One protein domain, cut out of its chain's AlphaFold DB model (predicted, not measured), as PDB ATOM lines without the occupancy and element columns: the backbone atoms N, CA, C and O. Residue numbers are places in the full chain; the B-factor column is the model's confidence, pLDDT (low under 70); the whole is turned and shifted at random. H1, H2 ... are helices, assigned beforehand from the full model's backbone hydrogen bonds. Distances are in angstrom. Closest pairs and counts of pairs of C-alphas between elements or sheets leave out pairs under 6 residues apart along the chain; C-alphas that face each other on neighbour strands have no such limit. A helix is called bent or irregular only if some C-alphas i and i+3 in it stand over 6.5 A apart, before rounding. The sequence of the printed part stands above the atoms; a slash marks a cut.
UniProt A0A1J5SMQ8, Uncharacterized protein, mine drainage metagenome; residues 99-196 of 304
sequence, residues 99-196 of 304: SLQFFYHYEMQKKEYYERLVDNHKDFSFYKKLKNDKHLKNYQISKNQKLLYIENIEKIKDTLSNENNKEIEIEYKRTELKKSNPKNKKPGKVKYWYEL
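This is residues 99 to 196 of the 304 residues of an uncharacterized protein of mine drainage metagenome (UniProt A0A1J5SMQ8). Two long helices, H1 and H3, run side by side in opposite ways, and a third, H4, meets H1 steeply in a corner near the beginnings of both, giving an L-like outline. The short H5 packs in the corner between H1 and H4, while the short H2 lies near the other end of H1. The printed part has 98 residues with five named helices, H1 to H5 in chain order, and no named strand; the class is all helix. It is only just loose, close to compact, with a radius of gyration of the C-alphas of 15.6 A and spans of 43 by 34 by 19 A.

H1, residues 99 to 118, is the hub, touching four helices. With residues 116 to 117 alone it only just touches H2, residues 126 to 130, only at the corner, with 3 pairs of C-alphas within 8 A; the closest are Leu 117 and Phe 126, 5.5 A. H3, residues 143 to 160, touches H1 at a shallow tilt of 29 degrees, opposite ways; the closest C-alphas are Lys 111 and Ile 153, 5.5 A. H4, residues 163 to 178, touches H1 with residues 165 to 169 alone, the closest C-alphas being Gln 101 and Ile 168, 6.2 A; their steep tilt of 69.5 degrees, the same way, is only just short of about perpendicular. H5, residues 193 to 196, touches H1, closest at the C-alphas of Phe 102 and Trp 193, 5.2 A. H2 and H3 are apart. Every O i to N i+4 pair is within hydrogen-bond range in H1, H2 and H3, against 10 of 12 in H4; H5 is too short for such a pair.

H1 begins at C-alpha 99, (-35.110, -43.676, -35.154), and is 28.7 A long. H3 is 25.8 A and H4 23.9 A long; H4 is irregular, with C-alphas 164 and 167 7.4 A apart. H5 ends at C-alpha 196, (-31.243, -43.331, -24.164).

The C-alphas of Lys 134 and Glu 163 are the farthest apart, 45.7 A. The printed part has no cut; the links H2 to H3 and H4 to H5 are long. Residues 123 to 124 have pLDDT under 70.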
ATOM      1  N   SER A  99     -33.760 -43.981 -34.685       98.00
ATOM      2  CA  SER A  99     -35.110 -43.676 -35.154       98.00
ATOM      3  C   SER A  99     -36.171 -44.348 -34.284       98.00
ATOM      4  O   SER A  99     -37.195 -43.727 -34.002       98.00
ATOM      5  N   LEU A 100     -35.952 -45.590 -33.839       97.25
ATOM      6  CA  LEU A 100     -36.854 -46.250 -32.889       97.25
ATOM      7  C   LEU A 100     -36.855 -45.538 -31.529       97.25
ATOM      8  O   LEU A 100     -37.932 -45.286 -30.995       97.25
ATOM      9  N   GLN A 101     -35.690 -45.125 -31.013       97.62
ATOM     10  CA  GLN A 101     -35.576 -44.289 -29.805       97.62
ATOM     11  C   GLN A 101     -36.393 -42.998 -29.935       97.62
ATOM     12  O   GLN A 101     -37.171 -42.670 -29.038       97.62
ATOM     13  N   PHE A 102     -36.249 -42.292 -31.064       98.31
ATOM     14  CA  PHE A 102     -36.988 -41.069 -31.368       98.31
ATOM     15  C   PHE A 102     -38.501 -41.295 -31.304       98.31
ATOM     16  O   PHE A 102     -39.201 -40.598 -30.565       98.31
ATOM     17  N   PHE A 103     -39.011 -42.293 -32.034       98.06
ATOM     18  CA  PHE A 103     -40.449 -42.568 -32.074       98.06
ATOM     19  C   PHE A 103     -40.986 -43.070 -30.740       98.06
ATOM     20  O   PHE A 103     -42.028 -42.595 -30.296       98.06
ATOM     21  N   TYR A 104     -40.273 -43.975 -30.069       98.00
ATOM     22  CA  TYR A 104     -40.677 -44.474 -28.757       98.00
ATOM     23  C   TYR A 104     -40.790 -43.330 -27.746       98.00
ATOM     24  O   TYR A 104     -41.806 -43.190 -27.066       98.00
ATOM     25  N   HIS A 105     -39.777 -42.461 -27.685       98.19
ATOM     26  CA  HIS A 105     -39.789 -41.299 -26.801       98.19
ATOM     27  C   HIS A 105     -40.927 -40.325 -27.144       98.19
ATOM     28  O   HIS A 105     -41.614 -39.859 -26.235       98.19
ATOM     29  N   TYR A 106     -41.157 -40.045 -28.433       97.88
ATOM     30  CA  TYR A 106     -42.274 -39.209 -28.889       97.88
ATOM     31  C   TYR A 106     -43.626 -39.767 -28.422       97.88
ATOM     32  O   TYR A 106     -44.423 -39.037 -27.827       97.88
ATOM     33  N   GLU A 107     -43.868 -41.063 -28.632       98.06
ATOM     34  CA  GLU A 107     -45.119 -41.710 -28.239       98.06
ATOM     35  C   GLU A 107     -45.300 -41.726 -26.715       98.06
ATOM     36  O   GLU A 107     -46.388 -41.428 -26.217       98.06
ATOM     37  N   MET A 108     -44.227 -41.953 -25.950       97.88
ATOM     38  CA  MET A 108     -44.251 -41.835 -24.489       97.88
ATOM     39  C   MET A 108     -44.638 -40.423 -24.026       97.88
ATOM     40  O   MET A 108     -45.545 -40.271 -23.202       97.88
ATOM     41  N   GLN A 109     -44.029 -39.375 -24.592       97.06
ATOM     42  CA  GLN A 109     -44.374 -37.987 -24.252       97.06
ATOM     43  C   GLN A 109     -45.825 -37.645 -24.609       97.06
ATOM     44  O   GLN A 109     -46.521 -36.965 -23.844       97.06
ATOM     45  N   LYS A 110     -46.306 -38.136 -25.751       97.62
ATOM     46  CA  LYS A 110     -47.681 -37.926 -26.210       97.62
ATOM     47  C   LYS A 110     -48.698 -38.648 -25.325       97.62
ATOM     48  O   LYS A 110     -49.703 -38.045 -24.942       97.62
ATOM     49  N   LYS A 111     -48.405 -39.888 -24.925       96.69
ATOM     50  CA  LYS A 111     -49.203 -40.654 -23.959       96.69
ATOM     51  C   LYS A 111     -49.303 -39.926 -22.622       96.69
ATOM     52  O   LYS A 111     -50.409 -39.692 -22.149       96.69
ATOM     53  N   GLU A 112     -48.178 -39.503 -22.043       94.00
ATOM     54  CA  GLU A 112     -48.164 -38.732 -20.790       94.00
ATOM     55  C   GLU A 112     -48.969 -37.430 -20.895       94.00
ATOM     56  O   GLU A 112     -49.655 -37.023 -19.954       94.00
ATOM     57  N   TYR A 113     -48.883 -36.742 -22.036       94.69
ATOM     58  CA  TYR A 113     -49.681 -35.550 -22.287       94.69
ATOM     59  C   TYR A 113     -51.180 -35.858 -22.261       94.69
ATOM     60  O   TYR A 113     -51.894 -35.230 -21.480       94.69
ATOM     61  N   TYR A 114     -51.647 -36.848 -23.026       95.94
ATOM     62  CA  TYR A 114     -53.058 -37.236 -23.029       95.94
ATOM     63  C   TYR A 114     -53.532 -37.740 -21.667       95.94
ATOM     64  O   TYR A 114     -54.603 -37.339 -21.216       95.94
ATOM     65  N   GLU A 115     -52.723 -38.526 -20.958       94.25
ATOM     66  CA  GLU A 115     -53.043 -38.988 -19.606       94.25
ATOM     67  C   GLU A 115     -53.302 -37.812 -18.648       94.25
ATOM     68  O   GLU A 115     -54.261 -37.851 -17.878       94.25
ATOM     69  N   ARG A 116     -52.520 -36.724 -18.731       92.94
ATOM     70  CA  ARG A 116     -52.741 -35.507 -17.922       92.94
ATOM     71  C   ARG A 116     -54.028 -34.758 -18.271       92.94
ATOM     72  O   ARG A 116     -54.523 -34.011 -17.424       92.94
ATOM     73  N   LEU A 117     -54.532 -34.913 -19.496       93.06
ATOM     74  CA  LEU A 117     -55.774 -34.291 -19.963       93.06
ATOM     75  C   LEU A 117     -57.020 -35.105 -19.596       93.06
ATOM     76  O   LEU A 117     -58.100 -34.531 -19.511       93.06
ATOM     77  N   VAL A 118     -56.900 -36.421 -19.395       91.94
ATOM     78  CA  VAL A 118     -58.054 -37.299 -19.120       91.94
ATOM     79  C   VAL A 118     -58.198 -37.672 -17.645       91.94
ATOM     80  O   VAL A 118     -59.323 -37.893 -17.186       91.94
ATOM     81  N   ASP A 119     -57.087 -37.746 -16.911       85.19
ATOM     82  CA  ASP A 119     -57.049 -38.182 -15.517       85.19
ATOM     83  C   ASP A 119     -57.088 -36.982 -14.565       85.19
ATOM     84  O   ASP A 119     -56.144 -36.196 -14.466       85.19
ATOM     85  N   ASN A 120     -58.189 -36.852 -13.827       78.94
ATOM     86  CA  ASN A 120     -58.394 -35.754 -12.886       78.94
ATOM     87  C   ASN A 120     -57.615 -35.962 -11.572       78.94
ATOM     88  O   ASN A 120     -57.397 -34.998 -10.833       78.94
ATOM     89  N   HIS A 121     -57.180 -37.193 -11.284       74.56
ATOM     90  CA  HIS A 121     -56.614 -37.610 -10.002       74.56
ATOM     91  C   HIS A 121     -55.080 -37.576  -9.981       74.56
ATOM     92  O   HIS A 121     -54.502 -37.315  -8.920       74.56
ATOM     93  N   LYS A 122     -54.411 -37.741 -11.132       73.00
ATOM     94  CA  LYS A 122     -52.940 -37.676 -11.239       73.00
ATOM     95  C   LYS A 122     -52.344 -36.391 -10.653       73.00
ATOM     96  O   LYS A 122     -52.898 -35.291 -10.757       73.00
ATOM     97  N   ASP A 123     -51.188 -36.517 -10.004       64.25
ATOM     98  CA  ASP A 123     -50.352 -35.366  -9.657       64.25
ATOM     99  C   ASP A 123     -49.965 -34.637 -10.948       64.25
ATOM    100  O   ASP A 123     -49.584 -35.270 -11.928       64.25
ATOM    101  N   PHE A 124     -50.122 -33.310 -10.968       68.06
ATOM    102  CA  PHE A 124     -49.981 -32.470 -12.169       68.06
ATOM    103  C   PHE A 124     -51.039 -32.669 -13.270       68.06
ATOM    104  O   PHE A 124     -50.780 -32.300 -14.421       68.06
ATOM    105  N   SER A 125     -52.231 -33.189 -12.944       83.75
ATOM    106  CA  SER A 125     -53.353 -33.182 -13.889       83.75
ATOM    107  C   SER A 125     -53.655 -31.768 -14.388       83.75
ATOM    108  O   SER A 125     -53.506 -30.774 -13.665       83.75
ATOM    109  N   PHE A 126     -54.098 -31.673 -15.639       87.94
ATOM    110  CA  PHE A 126     -54.528 -30.415 -16.245       87.94
ATOM    111  C   PHE A 126     -55.595 -29.717 -15.386       87.94
ATOM    112  O   PHE A 126     -55.497 -28.524 -15.118       87.94
ATOM    113  N   TYR A 127     -56.533 -30.485 -14.828       87.50
ATOM    114  CA  TYR A 127     -57.606 -29.978 -13.971       87.50
ATOM    115  C   TYR A 127     -57.121 -29.387 -12.640       87.50
ATOM    116  O   TYR A 127     -57.670 -28.381 -12.187       87.50
ATOM    117  N   LYS A 128     -56.065 -29.947 -12.027       88.12
ATOM    118  CA  LYS A 128     -55.438 -29.339 -10.839       88.12
ATOM    119  C   LYS A 128     -54.849 -27.962 -11.170       88.12
ATOM    120  O   LYS A 128     -54.957 -27.058 -10.346       88.12
ATOM    121  N   LYS A 129     -54.270 -27.790 -12.368       89.75
ATOM    122  CA  LYS A 129     -53.753 -26.491 -12.835       89.75
ATOM    123  C   LYS A 129     -54.881 -25.501 -13.131       89.75
ATOM    124  O   LYS A 129     -54.793 -24.359 -12.697       89.75
ATOM    125  N   LEU A 130     -55.958 -25.952 -13.779       91.44
ATOM    126  CA  LEU A 130     -57.116 -25.105 -14.081       91.44
ATOM    127  C   LEU A 130     -57.779 -24.530 -12.831       91.44
ATOM    128  O   LEU A 130     -58.185 -23.376 -12.848       91.44
ATOM    129  N   LYS A 131     -57.866 -25.299 -11.737       90.25
ATOM    130  CA  LYS A 131     -58.569 -24.876 -10.513       90.25
ATOM    131  C   LYS A 131     -58.138 -23.488 -10.016       90.25
ATOM    132  O   LYS A 131     -58.974 -22.734  -9.528       90.25
ATOM    133  N   ASN A 132     -56.853 -23.167 -10.157       88.38
ATOM    134  CA  ASN A 132     -56.269 -21.903  -9.712       88.38
ATOM    135  C   ASN A 132     -55.920 -20.962 -10.880       88.38
ATOM    136  O   ASN A 132     -55.306 -19.921 -10.657       88.38
ATOM    137  N   ASP A 133     -56.272 -21.318 -12.118       95.62
ATOM    138  CA  ASP A 133     -55.946 -20.517 -13.294       95.62
ATOM    139  C   ASP A 133     -56.878 -19.303 -13.409       95.62
ATOM    140  O   ASP A 133     -58.106 -19.421 -13.413       95.62
ATOM    141  N   LYS A 134     -56.296 -18.107 -13.527       96.69
ATOM    142  CA  LYS A 134     -57.044 -16.844 -13.590       96.69
ATOM    143  C   LYS A 134     -57.979 -16.764 -14.801       96.69
ATOM    144  O   LYS A 134     -59.048 -16.162 -14.699       96.69
ATOM    145  N   HIS A 135     -57.579 -17.339 -15.932       96.88
ATOM    146  CA  HIS A 135     -58.234 -17.150 -17.225       96.88
ATOM    147  C   HIS A 135     -58.985 -18.399 -17.695       96.88
ATOM    148  O   HIS A 135     -59.995 -18.283 -18.384       96.88
ATOM    149  N   LEU A 136     -58.532 -19.584 -17.292       96.31
ATOM    150  CA  LEU A 136     -59.022 -20.867 -17.787       96.31
ATOM    151  C   LEU A 136     -59.719 -21.716 -16.718       96.31
ATOM    152  O   LEU A 136     -60.084 -22.848 -17.013       96.31
ATOM    153  N   LYS A 137     -59.984 -21.208 -15.505       94.69
ATOM    154  CA  LYS A 137     -60.640 -21.994 -14.431       94.69
ATOM    155  C   LYS A 137     -61.939 -22.705 -14.812       94.69
ATOM    156  O   LYS A 137     -62.251 -23.746 -14.243       94.69
ATOM    157  N   ASN A 138     -62.681 -22.154 -15.771       92.31
ATOM    158  CA  ASN A 138     -63.947 -22.710 -16.249       92.31
ATOM    159  C   ASN A 138     -63.797 -23.490 -17.563       92.31
ATOM    160  O   ASN A 138     -64.792 -23.957 -18.113       92.31
ATOM    161  N   TYR A 139     -62.580 -23.608 -18.095       94.69
ATOM    162  CA  TYR A 139     -62.326 -24.383 -19.297       94.69
ATOM    163  C   TYR A 139     -62.613 -25.859 -19.026       94.69
ATOM    164  O   TYR A 139     -62.164 -26.433 -18.033       94.69
ATOM    165  N   GLN A 140     -63.351 -26.489 -19.934       91.25
ATOM    166  CA  GLN A 140     -63.641 -27.911 -19.873       91.25
ATOM    167  C   GLN A 140     -63.282 -28.553 -21.203       91.25
ATOM    168  O   GLN A 140     -63.696 -28.099 -22.268       91.25
ATOM    169  N   ILE A 141     -62.532 -29.648 -21.124       92.81
ATOM    170  CA  ILE A 141     -62.342 -30.541 -22.262       92.81
ATOM    171  C   ILE A 141     -63.684 -31.219 -22.526       92.81
ATOM    172  O   ILE A 141     -64.272 -31.812 -21.617       92.81
ATOM    173  N   SER A 142     -64.165 -31.134 -23.763       95.12
ATOM    174  CA  SER A 142     -65.432 -31.760 -24.142       95.12
ATOM    175  C   SER A 142     -65.376 -33.284 -23.977       95.12
ATOM    176  O   SER A 142     -64.316 -33.907 -24.102       95.12
ATOM    177  N   LYS A 143     -66.534 -33.917 -23.753       95.19
ATOM    178  CA  LYS A 143     -66.638 -35.383 -23.650       95.19
ATOM    179  C   LYS A 143     -66.027 -36.089 -24.871       95.19
ATOM    180  O   LYS A 143     -65.293 -37.056 -24.699       95.19
ATOM    181  N   ASN A 144     -66.269 -35.568 -26.076       96.88
ATOM    182  CA  ASN A 144     -65.751 -36.143 -27.321       96.88
ATOM    183  C   ASN A 144     -64.222 -36.039 -27.415       96.88
ATOM    184  O   ASN A 144     -63.566 -37.016 -27.761       96.88
ATOM    185  N   GLN A 145     -63.634 -34.896 -27.039       96.00
ATOM    186  CA  GLN A 145     -62.172 -34.756 -26.978       96.00
ATOM    187  C   GLN A 145     -61.557 -35.711 -25.951       96.00
ATOM    188  O   GLN A 145     -60.530 -36.325 -26.225       96.00
ATOM    189  N   LYS A 146     -62.201 -35.878 -24.788       95.25
ATOM    190  CA  LYS A 146     -61.739 -36.815 -23.758       95.25
ATOM    191  C   LYS A 146     -61.740 -38.262 -24.259       95.25
ATOM    192  O   LYS A 146     -60.761 -38.966 -24.035       95.25
ATOM    193  N   LEU A 147     -62.803 -38.690 -24.947       96.44
ATOM    194  CA  LEU A 147     -62.878 -40.020 -25.564       96.44
ATOM    195  C   LEU A 147     -61.766 -40.216 -26.600       96.44
ATOM    196  O   LEU A 147     -61.039 -41.202 -26.520       96.44
ATOM    197  N   LEU A 148     -61.544 -39.229 -27.472       97.50
ATOM    198  CA  LEU A 148     -60.457 -39.263 -28.452       97.50
ATOM    199  C   LEU A 148     -59.074 -39.401 -27.790       97.50
ATOM    200  O   LEU A 148     -58.220 -40.138 -28.276       97.50
ATOM    201  N   TYR A 149     -58.827 -38.709 -26.674       97.19
ATOM    202  CA  TYR A 149     -57.569 -38.848 -25.934       97.19
ATOM    203  C   TYR A 149     -57.398 -40.244 -25.329       97.19
ATOM    204  O   TYR A 149     -56.294 -40.780 -25.383       97.19
ATOM    205  N   ILE A 150     -58.466 -40.848 -24.797       96.75
ATOM    206  CA  ILE A 150     -58.442 -42.225 -24.278       96.75
ATOM    207  C   ILE A 150     -58.139 -43.219 -25.406       96.75
ATOM    208  O   ILE A 150     -57.236 -44.037 -25.267       96.75
ATOM    209  N   GLU A 151     -58.821 -43.103 -26.547       97.69
ATOM    210  CA  GLU A 151     -58.562 -43.946 -27.722       97.69
ATOM    211  C   GLU A 151     -57.115 -43.819 -28.213       97.69
ATOM    212  O   GLU A 151     -56.473 -44.816 -28.547       97.69
ATOM    213  N   ASN A 152     -56.570 -42.599 -28.231       97.75
ATOM    214  CA  ASN A 152     -55.178 -42.378 -28.607       97.75
ATOM    215  C   ASN A 152     -54.199 -42.986 -27.595       97.75
ATOM    216  O   ASN A 152     -53.171 -43.508 -28.013       97.75
ATOM    217  N   ILE A 153     -54.495 -42.959 -26.292       97.69
ATOM    218  CA  ILE A 153     -53.660 -43.618 -25.276       97.69
ATOM    219  C   ILE A 153     -53.565 -45.124 -25.548       97.69
ATOM    220  O   ILE A 153     -52.461 -45.665 -25.498       97.69
ATOM    221  N   GLU A 154     -54.676 -45.791 -25.865       97.88
ATOM    222  CA  GLU A 154     -54.669 -47.233 -26.161       97.88
ATOM    223  C   GLU A 154     -53.896 -47.547 -27.452       97.88
ATOM    224  O   GLU A 154     -52.986 -48.371 -27.427       97.88
ATOM    225  N   LYS A 155     -54.116 -46.791 -28.541       97.56
ATOM    226  CA  LYS A 155     -53.328 -46.934 -29.787       97.56
ATOM    227  C   LYS A 155     -51.823 -46.763 -29.560       97.56
ATOM    228  O   LYS A 155     -51.002 -47.446 -30.181       97.56
ATOM    229  N   ILE A 156     -51.450 -45.833 -28.680       97.81
ATOM    230  CA  ILE A 156     -50.052 -45.616 -28.311       97.81
ATOM    231  C   ILE A 156     -49.518 -46.807 -27.511       97.81
ATOM    232  O   ILE A 156     -48.421 -47.272 -27.806       97.81
ATOM    233  N   LYS A 157     -50.271 -47.343 -26.542       97.56
ATOM    234  CA  LYS A 157     -49.862 -48.545 -25.791       97.56
ATOM    235  C   LYS A 157     -49.626 -49.736 -26.717       97.56
ATOM    236  O   LYS A 157     -48.600 -50.397 -26.569       97.56
ATOM    237  N   ASP A 158     -50.504 -49.961 -27.689       96.00
ATOM    238  CA  ASP A 158     -50.339 -51.026 -28.685       96.00
ATOM    239  C   ASP A 158     -49.061 -50.823 -29.506       96.00
ATOM    240  O   ASP A 158     -48.278 -51.750 -29.713       96.00
ATOM    241  N   THR A 159     -48.797 -49.580 -29.920       94.94
ATOM    242  CA  THR A 159     -47.576 -49.224 -30.656       94.94
ATOM    243  C   THR A 159     -46.318 -49.439 -29.814       94.94
ATOM    244  O   THR A 159     -45.335 -49.991 -30.309       94.94
ATOM    245  N   LEU A 160     -46.329 -49.022 -28.546       95.75
ATOM    246  CA  LEU A 160     -45.200 -49.163 -27.623       95.75
ATOM    247  C   LEU A 160     -44.924 -50.628 -27.260       95.75
ATOM    248  O   LEU A 160     -43.766 -50.973 -27.059       95.75
ATOM    249  N   SER A 161     -45.955 -51.478 -27.243       95.31
ATOM    250  CA  SER A 161     -45.859 -52.908 -26.899       95.31
ATOM    251  C   SER A 161     -45.356 -53.793 -28.049       95.31
ATOM    252  O   SER A 161     -45.251 -55.009 -27.897       95.31
ATOM    253  N   ASN A 162     -45.066 -53.209 -29.216       94.56
ATOM    254  CA  ASN A 162     -44.517 -53.932 -30.358       94.56
ATOM    255  C   ASN A 162     -43.149 -54.558 -30.018       94.56
ATOM    256  O   ASN A 162     -42.315 -53.919 -29.381       94.56
ATOM    257  N   GLU A 163     -42.890 -55.774 -30.511       94.94
ATOM    258  CA  GLU A 163     -41.628 -56.505 -30.317       94.94
ATOM    259  C   GLU A 163     -40.386 -55.655 -30.627       94.94
ATOM    260  O   GLU A 163     -39.429 -55.642 -29.857       94.94
ATOM    261  N   ASN A 164     -40.442 -54.867 -31.705       94.00
ATOM    262  CA  ASN A 164     -39.335 -54.016 -32.152       94.00
ATOM    263  C   ASN A 164     -38.972 -52.906 -31.149       94.00
ATOM    264  O   ASN A 164     -37.907 -52.304 -31.257       94.00
ATOM    265  N   ASN A 165     -39.849 -52.615 -30.184       96.38
ATOM    266  CA  ASN A 165     -39.647 -51.580 -29.175       96.38
ATOM    267  C   ASN A 165     -39.145 -52.125 -27.834       96.38
ATOM    268  O   ASN A 165     -38.810 -51.323 -26.965       96.38
ATOM    269  N   LYS A 166     -39.054 -53.449 -27.642       96.94
ATOM    270  CA  LYS A 166     -38.707 -54.040 -26.336       96.94
ATOM    271  C   LYS A 166     -37.357 -53.576 -25.798       96.94
ATOM    272  O   LYS A 166     -37.254 -53.237 -24.621       96.94
ATOM    273  N   GLU A 167     -36.333 -53.535 -26.649       97.62
ATOM    274  CA  GLU A 167     -35.004 -53.045 -26.258       97.62
ATOM    275  C   GLU A 167     -35.081 -51.581 -25.797       97.62
ATOM    276  O   GLU A 167     -34.551 -51.223 -24.746       97.62
ATOM    277  N   ILE A 168     -35.811 -50.749 -26.548       98.19
ATOM    278  CA  ILE A 168     -35.982 -49.324 -26.250       98.19
ATOM    279  C   ILE A 168     -36.785 -49.122 -24.962       98.19
ATOM    280  O   ILE A 168     -36.442 -48.251 -24.172       98.19
ATOM    281  N   GLU A 169     -37.817 -49.929 -24.712       98.19
ATOM    282  CA  GLU A 169     -38.610 -49.884 -23.481       98.19
ATOM    283  C   GLU A 169     -37.767 -50.209 -22.242       98.19
ATOM    284  O   GLU A 169     -37.839 -49.490 -21.238       98.19
ATOM    285  N   ILE A 170     -36.968 -51.280 -22.302       98.25
ATOM    286  CA  ILE A 170     -36.055 -51.666 -21.216       98.25
ATOM    287  C   ILE A 170     -35.092 -50.513 -20.929       98.25
ATOM    288  O   ILE A 170     -34.919 -50.105 -19.777       98.25
ATOM    289  N   GLU A 171     -34.511 -49.955 -21.984       98.38
ATOM    290  CA  GLU A 171     -33.581 -48.841 -21.894       98.38
ATOM    291  C   GLU A 171     -34.228 -47.559 -21.343       98.38
ATOM    292  O   GLU A 171     -33.636 -46.859 -20.515       98.38
ATOM    293  N   TYR A 172     -35.462 -47.258 -21.747       98.25
ATOM    294  CA  TYR A 172     -36.216 -46.108 -21.257       98.25
ATOM    295  C   TYR A 172     -36.414 -46.202 -19.745       98.25
ATOM    296  O   TYR A 172     -36.030 -45.291 -19.010       98.25
ATOM    297  N   LYS A 173     -36.908 -47.353 -19.263       97.31
ATOM    298  CA  LYS A 173     -37.086 -47.624 -17.828       97.31
ATOM    299  C   LYS A 173     -35.758 -47.550 -17.075       97.31
ATOM    300  O   LYS A 173     -35.697 -46.978 -15.988       97.31
ATOM    301  N   ARG A 174     -34.672 -48.079 -17.652       97.88
ATOM    302  CA  ARG A 174     -33.324 -47.978 -17.069       97.88
ATOM    303  C   ARG A 174     -32.897 -46.518 -16.897       97.88
ATOM    304  O   ARG A 174     -32.353 -46.160 -15.852       97.88
ATOM    305  N   THR A 175     -33.139 -45.679 -17.901       97.75
ATOM    306  CA  THR A 175     -32.790 -44.250 -17.872       97.75
ATOM    307  C   THR A 175     -33.622 -43.485 -16.839       97.75
ATOM    308  O   THR A 175     -33.070 -42.688 -16.078       97.75
ATOM    309  N   GLU A 176     -34.922 -43.770 -16.734       96.25
ATOM    310  CA  GLU A 176     -35.787 -43.215 -15.681       96.25
ATOM    311  C   GLU A 176     -35.298 -43.593 -14.277       96.25
ATOM    312  O   GLU A 176     -35.201 -42.737 -13.391       96.25
ATOM    313  N   LEU A 177     -34.926 -44.864 -14.080       95.31
ATOM    314  CA  LEU A 177     -34.392 -45.358 -12.813       95.31
ATOM    315  C   LEU A 177     -33.080 -44.660 -12.439       95.31
ATOM    316  O   LEU A 177     -32.977 -44.167 -11.315       95.31
ATOM    317  N   LYS A 178     -32.128 -44.523 -13.375       95.00
ATOM    318  CA  LYS A 178     -30.863 -43.790 -13.153       95.00
ATOM    319  C   LYS A 178     -31.088 -42.333 -12.726       95.00
ATOM    320  O   LYS A 178     -30.299 -41.796 -11.956       95.00
ATOM    321  N   LYS A 179     -32.160 -41.696 -13.205       94.12
ATOM    322  CA  LYS A 179     -32.515 -40.303 -12.886       94.12
ATOM    323  C   LYS A 179     -33.375 -40.148 -11.625       94.12
ATOM    324  O   LYS A 179     -33.759 -39.029 -11.282       94.12
ATOM    325  N   SER A 180     -33.715 -41.244 -10.950       90.31
ATOM    326  CA  SER A 180     -34.574 -41.209  -9.765       90.31
ATOM    327  C   SER A 180     -33.898 -40.458  -8.625       90.31
ATOM    328  O   SER A 180     -32.755 -40.733  -8.271       90.31
ATOM    329  N   ASN A 181     -34.627 -39.539  -7.991       84.44
ATOM    330  CA  ASN A 181     -34.141 -38.889  -6.780       84.44
ATOM    331  C   ASN A 181     -34.294 -39.860  -5.588       84.44
ATOM    332  O   ASN A 181     -35.438 -40.215  -5.270       84.44
ATOM    333  N   PRO A 182     -33.205 -40.225  -4.876       81.69
ATOM    334  CA  PRO A 182     -33.265 -41.136  -3.730       81.69
ATOM    335  C   PRO A 182     -34.270 -40.699  -2.657       81.69
ATOM    336  O   PRO A 182     -34.878 -41.536  -1.994       81.69
ATOM    337  N   LYS A 183     -34.488 -39.383  -2.510       82.88
ATOM    338  CA  LYS A 183     -35.383 -38.809  -1.495       82.88
ATOM    339  C   LYS A 183     -36.867 -38.986  -1.818       82.88
ATOM    340  O   LYS A 183     -37.666 -39.150  -0.905       82.88
ATOM    341  N   ASN A 184     -37.242 -38.970  -3.098       78.06
ATOM    342  CA  ASN A 184     -38.651 -38.931  -3.509       78.06
ATOM    343  C   ASN A 184     -39.195 -40.288  -3.970       78.06
ATOM    344  O   ASN A 184     -40.396 -40.383  -4.214       78.06
ATOM    345  N   LYS A 185     -38.338 -41.314  -4.120       80.81
ATOM    346  CA  LYS A 185     -38.681 -42.662  -4.630       80.81
ATOM    347  C   LYS A 185     -39.488 -42.666  -5.946       80.81
ATOM    348  O   LYS A 185     -40.077 -43.681  -6.301       80.81
ATOM    349  N   LYS A 186     -39.535 -41.541  -6.668       83.75
ATOM    350  CA  LYS A 186     -40.210 -41.400  -7.961       83.75
ATOM    351  C   LYS A 186     -39.169 -41.546  -9.076       83.75
ATOM    352  O   LYS A 186     -38.098 -40.939  -8.941       83.75
ATOM    353  N   PRO A 187     -39.473 -42.307 -10.145       85.75
ATOM    354  CA  PRO A 187     -38.608 -42.381 -11.312       85.75
ATOM    355  C   PRO A 187     -38.350 -40.982 -11.873       85.75
ATOM    356  O   PRO A 187     -39.234 -40.118 -11.852       85.75
ATOM    357  N   GLY A 188     -37.117 -40.740 -12.318       91.38
ATOM    358  CA  GLY A 188     -36.791 -39.517 -13.038       91.38
ATOM    359  C   GLY A 188     -37.415 -39.538 -14.430       91.38
ATOM    360  O   GLY A 188     -37.770 -40.595 -14.940       91.38
ATOM    361  N   LYS A 189     -37.539 -38.370 -15.063       93.44
ATOM    362  CA  LYS A 189     -38.107 -38.264 -16.411       93.44
ATOM    363  C   LYS A 189     -37.003 -38.237 -17.471       93.44
ATOM    364  O   LYS A 189     -36.052 -37.456 -17.354       93.44
ATOM    365  N   VAL A 190     -37.155 -39.040 -18.524       96.88
ATOM    366  CA  VAL A 190     -36.349 -38.906 -19.750       96.88
ATOM    367  C   VAL A 190     -36.781 -37.622 -20.458       96.88
ATOM    368  O   VAL A 190     -37.949 -37.466 -20.815       96.88
ATOM    369  N   LYS A 191     -35.860 -36.670 -20.615       96.88
ATOM    370  CA  LYS A 191     -36.156 -35.339 -21.163       96.88
ATOM    371  C   LYS A 191     -36.021 -35.315 -22.680       96.88
ATOM    372  O   LYS A 191     -36.793 -34.620 -23.332       96.88
ATOM    373  N   TYR A 192     -35.076 -36.082 -23.220       97.94
ATOM    374  CA  TYR A 192     -34.787 -36.125 -24.648       97.94
ATOM    375  C   TYR A 192     -34.609 -37.563 -25.131       97.94
ATOM    376  O   TYR A 192     -34.095 -38.409 -24.403       97.94
ATOM    377  N   TRP A 193     -34.999 -37.843 -26.374       98.38
ATOM    378  CA  TRP A 193     -34.887 -39.183 -26.962       98.38
ATOM    379  C   TRP A 193     -33.435 -39.673 -27.059       98.38
ATOM    380  O   TRP A 193     -33.173 -40.864 -26.928       98.38
ATOM    381  N   TYR A 194     -32.497 -38.746 -27.255       98.06
ATOM    382  CA  TYR A 194     -31.077 -39.035 -27.407       98.06
ATOM    383  C   TYR A 194     -30.357 -39.307 -26.074       98.06
ATOM    384  O   TYR A 194     -29.180 -39.635 -26.105       98.06
ATOM    385  N   GLU A 195     -31.040 -39.217 -24.925       98.25
ATOM    386  CA  GLU A 195     -30.495 -39.615 -23.611       98.25
ATOM    387  C   GLU A 195     -30.429 -41.134 -23.425       98.25
ATOM    388  O   GLU A 195     -29.732 -41.631 -22.540       98.25
ATOM    389  N   LEU A 196     -31.199 -41.876 -24.225       98.12
ATOM    390  CA  LEU A 196     -31.243 -43.331 -24.164       98.12
ATOM    391  C   LEU A 196     -29.897 -43.928 -24.590       98.12
ATOM    392  O   LEU A 196     -29.174 -43.363 -25.408       98.12
TER     393      LEU A 196